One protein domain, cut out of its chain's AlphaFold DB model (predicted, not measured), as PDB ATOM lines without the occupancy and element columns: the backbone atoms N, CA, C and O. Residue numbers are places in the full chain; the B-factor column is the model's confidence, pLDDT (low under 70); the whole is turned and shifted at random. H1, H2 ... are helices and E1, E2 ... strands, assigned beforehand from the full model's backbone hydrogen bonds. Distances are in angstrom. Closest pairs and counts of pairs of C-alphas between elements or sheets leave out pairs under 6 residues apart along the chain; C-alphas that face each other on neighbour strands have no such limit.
ATOM      1  N   GLU A  10      -2.054  -6.259  29.626       96.06
ATOM      2  CA  GLU A  10      -0.799  -6.386  28.881       96.06
ATOM      3  C   GLU A  10      -0.894  -5.716  27.504       96.06
ATOM      4  O   GLU A  10       0.031  -5.035  27.064       96.06
ATOM      5  N   THR A  11      -2.044  -5.842  26.833       97.19
ATOM      6  CA  THR A  11      -2.294  -5.174  25.546       97.19
ATOM      7  C   THR A  11      -2.413  -3.667  25.715       97.19
ATOM      8  O   THR A  11      -1.877  -2.920  24.901       97.19
ATOM      9  N   LEU A  12      -3.054  -3.196  26.788       97.69
ATOM     10  CA  LEU A  12      -3.114  -1.766  27.105       97.69
ATOM     11  C   LEU A  12      -1.716  -1.192  27.394       97.69
ATOM     12  O   LEU A  12      -1.395  -0.101  26.922       97.69
ATOM     13  N   GLY A  13      -0.871  -1.940  28.110       97.81
ATOM     14  CA  GLY A  13       0.530  -1.584  28.350       97.81
ATOM     15  C   GLY A  13       1.324  -1.456  27.049       97.81
ATOM     16  O   GLY A  13       1.955  -0.426  26.812       97.81
ATOM     17  N   MET A  14       1.203  -2.447  26.162       97.50
ATOM     18  CA  MET A  14       1.813  -2.415  24.830       97.50
ATOM     19  C   MET A  14       1.347  -1.201  24.010       97.50
ATOM     20  O   MET A  14       2.175  -0.517  23.415       97.50
ATOM     21  N   ILE A  15       0.048  -0.869  24.021       97.69
ATOM     22  CA  ILE A  15      -0.495   0.307  23.313       97.69
ATOM     23  C   ILE A  15       0.115   1.608  23.849       97.69
ATOM     24  O   ILE A  15       0.452   2.505  23.070       97.69
ATOM     25  N   LYS A  16       0.276   1.721  25.171       98.06
ATOM     26  CA  LYS A  16       0.882   2.898  25.804       98.06
ATOM     27  C   LYS A  16       2.341   3.068  25.382       98.06
ATOM     28  O   LYS A  16       2.738   4.166  25.003       98.06
ATOM     29  N   GLU A  17       3.130   1.997  25.402       98.12
ATOM     30  CA  GLU A  17       4.525   2.056  24.951       98.12
ATOM     31  C   GLU A  17       4.624   2.354  23.448       98.12
ATOM     32  O   GLU A  17       5.429   3.185  23.023       98.12
ATOM     33  N   LEU A  18       3.771   1.721  22.639       97.69
ATOM     34  CA  LEU A  18       3.730   1.932  21.197       97.69
ATOM     35  C   LEU A  18       3.458   3.396  20.859       97.69
ATOM     36  O   LEU A  18       4.228   4.003  20.118       97.69
ATOM     37  N   THR A  19       2.408   3.979  21.438       97.94
ATOM     38  CA  THR A  19       2.045   5.386  21.200       97.94
ATOM     39  C   THR A  19       3.111   6.361  21.695       97.94
ATOM     40  O   THR A  19       3.342   7.377  21.043       97.94
ATOM     41  N   ALA A  20       3.839   6.034  22.768       98.12
ATOM     42  CA  ALA A  20       4.995   6.819  23.203       98.12
ATOM     43  C   ALA A  20       6.150   6.805  22.180       98.12
ATOM     44  O   ALA A  20       6.847   7.806  22.033       98.12
ATOM     45  N   LYS A  21       6.353   5.697  21.451       97.25
ATOM     46  CA  LYS A  21       7.423   5.569  20.442       97.25
ATOM     47  C   LYS A  21       7.061   6.160  19.079       97.25
ATOM     48  O   LYS A  21       7.947   6.670  18.399       97.25
ATOM     49  N   ILE A  22       5.805   6.035  18.643       97.56
ATOM     50  CA  ILE A  22       5.404   6.368  17.259       97.56
ATOM     51  C   ILE A  22       4.439   7.548  17.150       97.56
ATOM     52  O   ILE A  22       4.098   7.948  16.037       97.56
ATOM     53  N   GLY A  23       3.983   8.083  18.281       97.69
ATOM     54  CA  GLY A  23       2.958   9.116  18.335       97.69
ATOM     55  C   GLY A  23       1.527   8.560  18.284       97.69
ATOM     56  O   GLY A  23       1.300   7.362  18.490       97.69
ATOM     57  N   PRO A  24       0.532   9.432  18.046       97.69
ATOM     58  CA  PRO A  24      -0.874   9.061  18.115       97.69
ATOM     59  C   PRO A  24      -1.261   8.022  17.056       97.69
ATOM     60  O   PRO A  24      -0.765   8.016  15.923       97.69
ATOM     61  N   ILE A  25      -2.202   7.157  17.434       97.81
ATOM     62  CA  ILE A  25      -2.761   6.105  16.583       97.81
ATOM     63  C   ILE A  25      -4.286   6.175  16.586       97.81
ATOM     64  O   ILE A  25      -4.902   6.520  17.594       97.81
ATOM     65  N   GLN A  26      -4.904   5.776  15.480       97.06
ATOM     66  CA  GLN A  26      -6.337   5.515  15.406       97.06
ATOM     67  C   GLN A  26      -6.568   4.006  15.441       97.06
ATOM     68  O   GLN A  26      -6.268   3.312  14.471       97.06
ATOM     69  N   ILE A  27      -7.123   3.487  16.535       96.06
ATOM     70  CA  ILE A  27      -7.468   2.065  16.639       96.06
ATOM     71  C   ILE A  27      -8.738   1.806  15.828       96.06
ATOM     72  O   ILE A  27      -9.750   2.479  16.006       96.06
ATOM     73  N   THR A  28      -8.683   0.822  14.933       94.69
ATOM     74  CA  THR A  28      -9.787   0.453  14.036       94.69
ATOM     75  C   THR A  28     -10.415  -0.889  14.394       94.69
ATOM     76  O   THR A  28     -11.552  -1.163  14.011       94.69
ATOM     77  N   SER A  29      -9.686  -1.743  15.118       93.94
ATOM     78  CA  SER A  29     -10.138  -3.080  15.503       93.94
ATOM     79  C   SER A  29      -9.533  -3.522  16.834       93.94
ATOM     80  O   SER A  29      -8.390  -3.203  17.148       93.94
ATOM     81  N   THR A  30     -10.318  -4.274  17.602       95.12
ATOM     82  CA  THR A  30     -10.019  -4.845  18.934       95.12
ATOM     83  C   THR A  30     -10.673  -6.236  18.984       95.12
ATOM     84  O   THR A  30     -10.528  -7.003  18.042       95.12
ATOM     85  N   CYS A  31     -11.483  -6.578  19.989       90.75
ATOM     86  CA  CYS A  31     -12.089  -7.905  20.148       90.75
ATOM     87  C   CYS A  31     -13.368  -8.149  19.325       90.75
ATOM     88  O   CYS A  31     -14.112  -9.089  19.599       90.75
ATOM     89  N   GLY A  32     -13.690  -7.275  18.368       84.25
ATOM     90  CA  GLY A  32     -14.881  -7.390  17.520       84.25
ATOM     91  C   GLY A  32     -14.541  -7.727  16.070       84.25
ATOM     92  O   GLY A  32     -13.415  -7.508  15.637       84.25
ATOM     93  N   GLY A  33     -15.533  -8.190  15.310       84.94
ATOM     94  CA  GLY A  33     -15.380  -8.518  13.889       84.94
ATOM     95  C   GLY A  33     -15.005  -9.978  13.625       84.94
ATOM     96  O   GLY A  33     -14.983 -10.815  14.532       84.94
ATOM     97  N   ARG A  34     -14.755 -10.287  12.350       88.81
ATOM     98  CA  ARG A  34     -14.399 -11.631  11.886       88.81
ATOM     99  C   ARG A  34     -12.899 -11.699  11.623       88.81
ATOM    100  O   ARG A  34     -12.394 -10.972  10.776       88.81
ATOM    101  N   HIS A  35     -12.224 -12.596  12.328       88.75
ATOM    102  CA  HIS A  35     -10.779 -12.791  12.296       88.75
ATOM    103  C   HIS A  35     -10.443 -14.247  11.974       88.75
ATOM    104  O   HIS A  35     -11.314 -15.118  11.988       88.75
ATOM    105  N   ALA A  36      -9.169 -14.528  11.692       87.31
ATOM    106  CA  ALA A  36      -8.700 -15.894  11.482       87.31
ATOM    107  C   ALA A  36      -8.994 -16.799  12.696       87.31
ATOM    108  O   ALA A  36      -9.015 -16.347  13.847       87.31
ATOM    109  N   ARG A  37      -9.176 -18.102  12.441       81.44
ATOM    110  CA  ARG A  37      -9.344 -19.122  13.486       81.44
ATOM    111  C   ARG A  37      -8.102 -19.089  14.388       81.44
ATOM    112  O   ARG A  37      -7.006 -19.323  13.897       81.44
ATOM    113  N   ASN A  38      -8.282 -18.779  15.676       85.81
ATOM    114  CA  ASN A  38      -7.236 -18.535  16.693       85.81
ATOM    115  C   ASN A  38      -6.597 -17.137  16.737       85.81
ATOM    116  O   ASN A  38      -5.589 -16.971  17.422       85.81
ATOM    117  N   SER A  39      -7.190 -16.129  16.094       90.25
ATOM    118  CA  SER A  39      -6.715 -14.744  16.184       90.25
ATOM    119  C   SER A  39      -6.611 -14.227  17.626       90.25
ATOM    120  O   SER A  39      -7.467 -14.505  18.470       90.25
ATOM    121  N   GLN A  40      -5.581 -13.420  17.888       94.50
ATOM    122  CA  GLN A  40      -5.357 -12.760  19.176       94.50
ATOM    123  C   GLN A  40      -6.424 -11.701  19.500       94.50
ATOM    124  O   GLN A  40      -6.689 -11.437  20.675       94.50
ATOM    125  N   HIS A  41      -7.134 -11.183  18.491       94.88
ATOM    126  CA  HIS A  41      -8.281 -10.291  18.692       94.88
ATOM    127  C   HIS A  41      -9.359 -10.933  19.573       94.88
ATOM    128  O   HIS A  41      -9.884 -10.292  20.481       94.88
ATOM    129  N   TYR A  42      -9.646 -12.225  19.382       93.19
ATOM    130  CA  TYR A  42     -10.670 -12.928  20.164       93.19
ATOM    131  C   TYR A  42     -10.318 -13.095  21.643       93.19
ATOM    132  O   TYR A  42     -11.202 -13.363  22.451       93.19
ATOM    133  N   ARG A  43      -9.045 -12.919  22.005       93.50
ATOM    134  CA  ARG A  43      -8.546 -13.045  23.380       93.50
ATOM    135  C   ARG A  43      -8.291 -11.695  24.049       93.50
ATOM    136  O   ARG A  43      -7.774 -11.679  25.159       93.50
ATOM    137  N   SER A  55       4.675   6.415   8.990       95.88
ATOM    138  CA  SER A  55       4.222   5.434   8.003       95.88
ATOM    139  C   SER A  55       3.866   4.086   8.660       95.88
ATOM    140  O   SER A  55       4.504   3.696   9.643       95.88
ATOM    141  N   PRO A  56       2.929   3.299   8.091       95.62
ATOM    142  CA  PRO A  56       2.612   1.945   8.567       95.62
ATOM    143  C   PRO A  56       3.842   1.036   8.683       95.62
ATOM    144  O   PRO A  56       3.961   0.246   9.617       95.62
ATOM    145  N   ARG A  57       4.802   1.188   7.762       93.81
ATOM    146  CA  ARG A  57       6.060   0.434   7.764       93.81
ATOM    147  C   ARG A  57       6.942   0.786   8.962       93.81
ATOM    148  O   ARG A  57       7.462  -0.120   9.611       93.81
ATOM    149  N   ASN A  58       7.099   2.074   9.259       95.31
ATOM    150  CA  ASN A  58       7.894   2.531  10.399       95.31
ATOM    151  C   ASN A  58       7.209   2.186  11.725       95.31
ATOM    152  O   ASN A  58       7.877   1.721  12.644       95.31
ATOM    153  N   ALA A  59       5.881   2.316  11.799       96.81
ATOM    154  CA  ALA A  59       5.101   1.880  12.953       96.81
ATOM    155  C   ALA A  59       5.281   0.379  13.228       96.81
ATOM    156  O   ALA A  59       5.564  -0.011  14.359       96.81
ATOM    157  N   ALA A  60       5.199  -0.464  12.194       95.50
ATOM    158  CA  ALA A  60       5.438  -1.899  12.325       95.50
ATOM    159  C   ALA A  60       6.887  -2.217  12.746       95.50
ATOM    160  O   ALA A  60       7.113  -3.129  13.537       95.50
ATOM    161  N   ALA A  61       7.879  -1.478  12.239       94.81
ATOM    162  CA  ALA A  61       9.274  -1.644  12.650       94.81
ATOM    163  C   ALA A  61       9.491  -1.267  14.125       94.81
ATOM    164  O   ALA A  61      10.126  -2.024  14.855       94.81
ATOM    165  N   ALA A  62       8.913  -0.151  14.578       95.62
ATOM    166  CA  ALA A  62       8.964   0.273  15.974       95.62
ATOM    167  C   ALA A  62       8.238  -0.714  16.902       95.62
ATOM    168  O   ALA A  62       8.771  -1.064  17.950       95.62
ATOM    169  N   ALA A  63       7.074  -1.229  16.490       95.38
ATOM    170  CA  ALA A  63       6.341  -2.245  17.244       95.38
ATOM    171  C   ALA A  63       7.160  -3.531  17.435       95.38
ATOM    172  O   ALA A  63       7.177  -4.091  18.523       95.38
ATOM    173  N   LYS A  64       7.911  -3.974  16.415       93.50
ATOM    174  CA  LYS A  64       8.801  -5.147  16.528       93.50
ATOM    175  C   LYS A  64       9.924  -4.971  17.557       93.50
ATOM    176  O   LYS A  64      10.474  -5.975  17.998       93.50
ATOM    177  N   ALA A  65      10.285  -3.733  17.891       93.31
ATOM    178  CA  ALA A  65      11.315  -3.421  18.878       93.31
ATOM    179  C   ALA A  65      10.774  -3.338  20.318       93.31
ATOM    180  O   ALA A  65      11.564  -3.193  21.246       93.31
ATOM    181  N   ILE A  66       9.453  -3.415  20.512       94.00
ATOM    182  CA  ILE A  66       8.828  -3.451  21.837       94.00
ATOM    183  C   ILE A  66       8.897  -4.880  22.377       94.00
ATOM    184  O   ILE A  66       8.513  -5.837  21.702       94.00
ATOM    185  N   GLU A  67       9.372  -5.034  23.611       92.69
ATOM    186  CA  GLU A  67       9.607  -6.352  24.200       92.69
ATOM    187  C   GLU A  67       8.312  -7.153  24.370       92.69
ATOM    188  O   GLU A  67       8.288  -8.338  24.028       92.69
ATOM    189  N   SER A  68       7.236  -6.495  24.809       92.25
ATOM    190  CA  SER A  68       5.925  -7.108  25.044       92.25
ATOM    191  C   SER A  68       5.175  -7.491  23.765       92.25
ATOM    192  O   SER A  68       4.104  -8.089  23.844       92.25
ATOM    193  N   VAL A  69       5.682  -7.120  22.584       94.50
ATOM    194  CA  VAL A  69       5.036  -7.434  21.307       94.50
ATOM    195  C   VAL A  69       5.377  -8.861  20.874       94.50
ATOM    196  O   VAL A  69       6.541  -9.218  20.639       94.50
ATOM    197  N   GLY A  70       4.318  -9.657  20.743       92.31
ATOM    198  CA  GLY A  70       4.315 -11.044  20.292       92.31
ATOM    199  C   GLY A  70       4.260 -11.178  18.774       92.31
ATOM    200  O   GLY A  70       5.052 -11.917  18.183       92.31
ATOM    201  N   GLY A  71       3.384 -10.405  18.131       92.94
ATOM    202  CA  GLY A  71       3.187 -10.419  16.684       92.94
ATOM    203  C   GLY A  71       2.971  -9.027  16.096       92.94
ATOM    204  O   GLY A  71       2.464  -8.113  16.744       92.94
ATOM    205  N   VAL A  72       3.419  -8.855  14.844       94.62
ATOM    206  CA  VAL A  72       3.264  -7.617  14.062       94.62
ATOM    207  C   VAL A  72       2.952  -7.946  12.605       94.62
ATOM    208  O   VAL A  72       3.639  -8.759  11.977       94.62
ATOM    209  N   GLY A  73       1.970  -7.256  12.033       91.25
ATOM    210  CA  GLY A  73       1.630  -7.307  10.613       91.25
ATOM    211  C   GLY A  73       1.335  -5.915  10.062       91.25
ATOM    212  O   GLY A  73       0.943  -5.019  10.798       91.25
ATOM    213  N   SER A  74       1.528  -5.717   8.762       90.31
ATOM    214  CA  SER A  74       1.149  -4.479   8.072       90.31
ATOM    215  C   SER A  74       0.356  -4.829   6.826       90.31
ATOM    216  O   SER A  74       0.849  -5.575   5.983       90.31
ATOM    217  N   TYR A  75      -0.844  -4.290   6.691       88.44
ATOM    218  CA  TYR A  75      -1.728  -4.550   5.564       88.44
ATOM    219  C   TYR A  75      -1.506  -3.524   4.444       88.44
ATOM    220  O   TYR A  75      -1.080  -2.393   4.687       88.44
ATOM    221  N   SER A  76      -1.835  -3.890   3.203       88.19
ATOM    222  CA  SER A  76      -1.690  -3.005   2.032       88.19
ATOM    223  C   SER A  76      -2.544  -1.734   2.112       88.19
ATOM    224  O   SER A  76      -2.215  -0.733   1.487       88.19
ATOM    225  N   ASN A  77      -3.609  -1.745   2.915       89.94
ATOM    226  CA  ASN A  77      -4.495  -0.602   3.152       89.94
ATOM    227  C   ASN A  77      -3.994   0.360   4.254       89.94
ATOM    228  O   ASN A  77      -4.751   1.220   4.711       89.94
ATOM    229  N   GLY A  78      -2.752   0.188   4.716       90.44
ATOM    230  CA  GLY A  78      -2.108   1.055   5.700       90.44
ATOM    231  C   GLY A  78      -2.465   0.768   7.159       90.44
ATOM    232  O   GLY A  78      -2.027   1.508   8.038       90.44
ATOM    233  N   LEU A  79      -3.227  -0.293   7.437       95.38
ATOM    234  CA  LEU A  79      -3.429  -0.771   8.803       95.38
ATOM    235  C   LEU A  79      -2.212  -1.552   9.299       95.38
ATOM    236  O   LEU A  79      -1.549  -2.263   8.541       95.38
ATOM    237  N   VAL A  80      -1.958  -1.452  10.596       96.62
ATOM    238  CA  VAL A  80      -0.930  -2.214  11.300       96.62
ATOM    239  C   VAL A  80      -1.607  -3.066  12.363       96.62
ATOM    240  O   VAL A  80      -2.396  -2.553  13.153       96.62
ATOM    241  N   HIS A  81      -1.285  -4.355  12.360       96.44
ATOM    242  CA  HIS A  81      -1.656  -5.324  13.381       96.44
ATOM    243  C   HIS A  81      -0.540  -5.432  14.415       96.44
ATOM    244  O   HIS A  81       0.627  -5.581  14.035       96.44
ATOM    245  N   VAL A  82      -0.896  -5.420  15.699       96.69
ATOM    246  CA  VAL A  82       0.016  -5.725  16.809       96.69
ATOM    247  C   VAL A  82      -0.697  -6.539  17.881       96.69
ATOM    248  O   VAL A  82      -1.866  -6.287  18.193       96.69
ATOM    249  N   ASP A  83       0.019  -7.488  18.477       96.31
ATOM    250  CA  ASP A  83      -0.505  -8.337  19.543       96.31
ATOM    251  C   ASP A  83       0.554  -8.708  20.594       96.31
ATOM    252  O   ASP A  83       1.756  -8.586  20.357       96.31
ATOM    253  N   VAL A  84       0.090  -9.150  21.766       95.44
ATOM    254  CA  VAL A  84       0.914  -9.620  22.902       95.44
ATOM    255  C   VAL A  84       0.904 -11.150  23.055       95.44
ATOM    256  O   VAL A  84       1.166 -11.670  24.137       95.44
TER     257      VAL A  84
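This is residues 10 to 43 and 55 to 84 of the 107 residues of an uncharacterized protein of Bosea sp. Tri-39 (UniProt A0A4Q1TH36). A small antiparallel hairpin of two strands, E2 and E3, is the core, with the helix H3 packed along one face of it and the longest helix, H1, beyond the E3 edge, joining H3 at one end and reaching the end of E3 at the other. The lone strand E1 crosses the E3 edge of the hairpin, and the short helix H2 lies on the side away from H3. The printed part has 64 residues, with three named helices and three named strands in the order H1, E1, H2, H3, E2, E3, and its class is mixed, helices and strands. It is compact, with a radius of gyration of the C-alphas of 11.3 A and spans of 30 by 27 by 17 A.

E2, residues 71 to 74, and E3, residues 80 to 83, form a hairpin over a tight link, antiparallel with 172 degrees between their directions. N 73 and O 81 are 2.9 A apart and N 81 and O 73 are 2.8 A apart, both within hydrogen-bond range. H3, residues 56 to 64, has 8 pairs of C-alphas within 8 A of E2, the closest being those of Ala 60 and Val 72, 6.4 A apart. Its closest C-alphas to E3 are those of Pro 56 and Val 80, 6.1 A apart. H1, residues 10 to 22, touches H3 with residues 18 to 22 alone, at a steep tilt of 54 degrees, opposite ways; the closest C-alphas, of Ile 22 and Ala 59, are 6.2 A apart. The closest C-alphas of H1 and E3, those of Thr 11 and Asp 83, are 7.0 A apart. E1, residues 25 to 29, pairs with no named strand; it is near E3, with 5 pairs of C-alphas within 10 A. H2, residues 40 to 43, touches no helix, and its closest C-alpha to E3 is that of Gln 40, 6.6 A from Asp 83. In H1 and H3 every O i to N i+4 pair is within hydrogen-bond range; H2 is too short for such a pair.

E2 is 10.7 A long from first to last C-alpha and E3 10.3 A, ending at C-alpha 83 (-0.505, -8.337, 19.543). H3 is 12.3 A long, and H1, 18.3 A, begins at C-alpha 10 (-0.799, -6.386, 28.881). E1 is 11.8 A long and H2 5.3 A.

The C-alphas farthest apart, those of Ala 20 and Arg 37, are 31.2 A apart. Residues 44 to 54 are not printed, and C-alphas 43 and 55 are 27.2 A apart across this cut. Of the links that are printed whole, none is long. The mean pLDDT of the printed part is 93.9, and no printed residue is under 70.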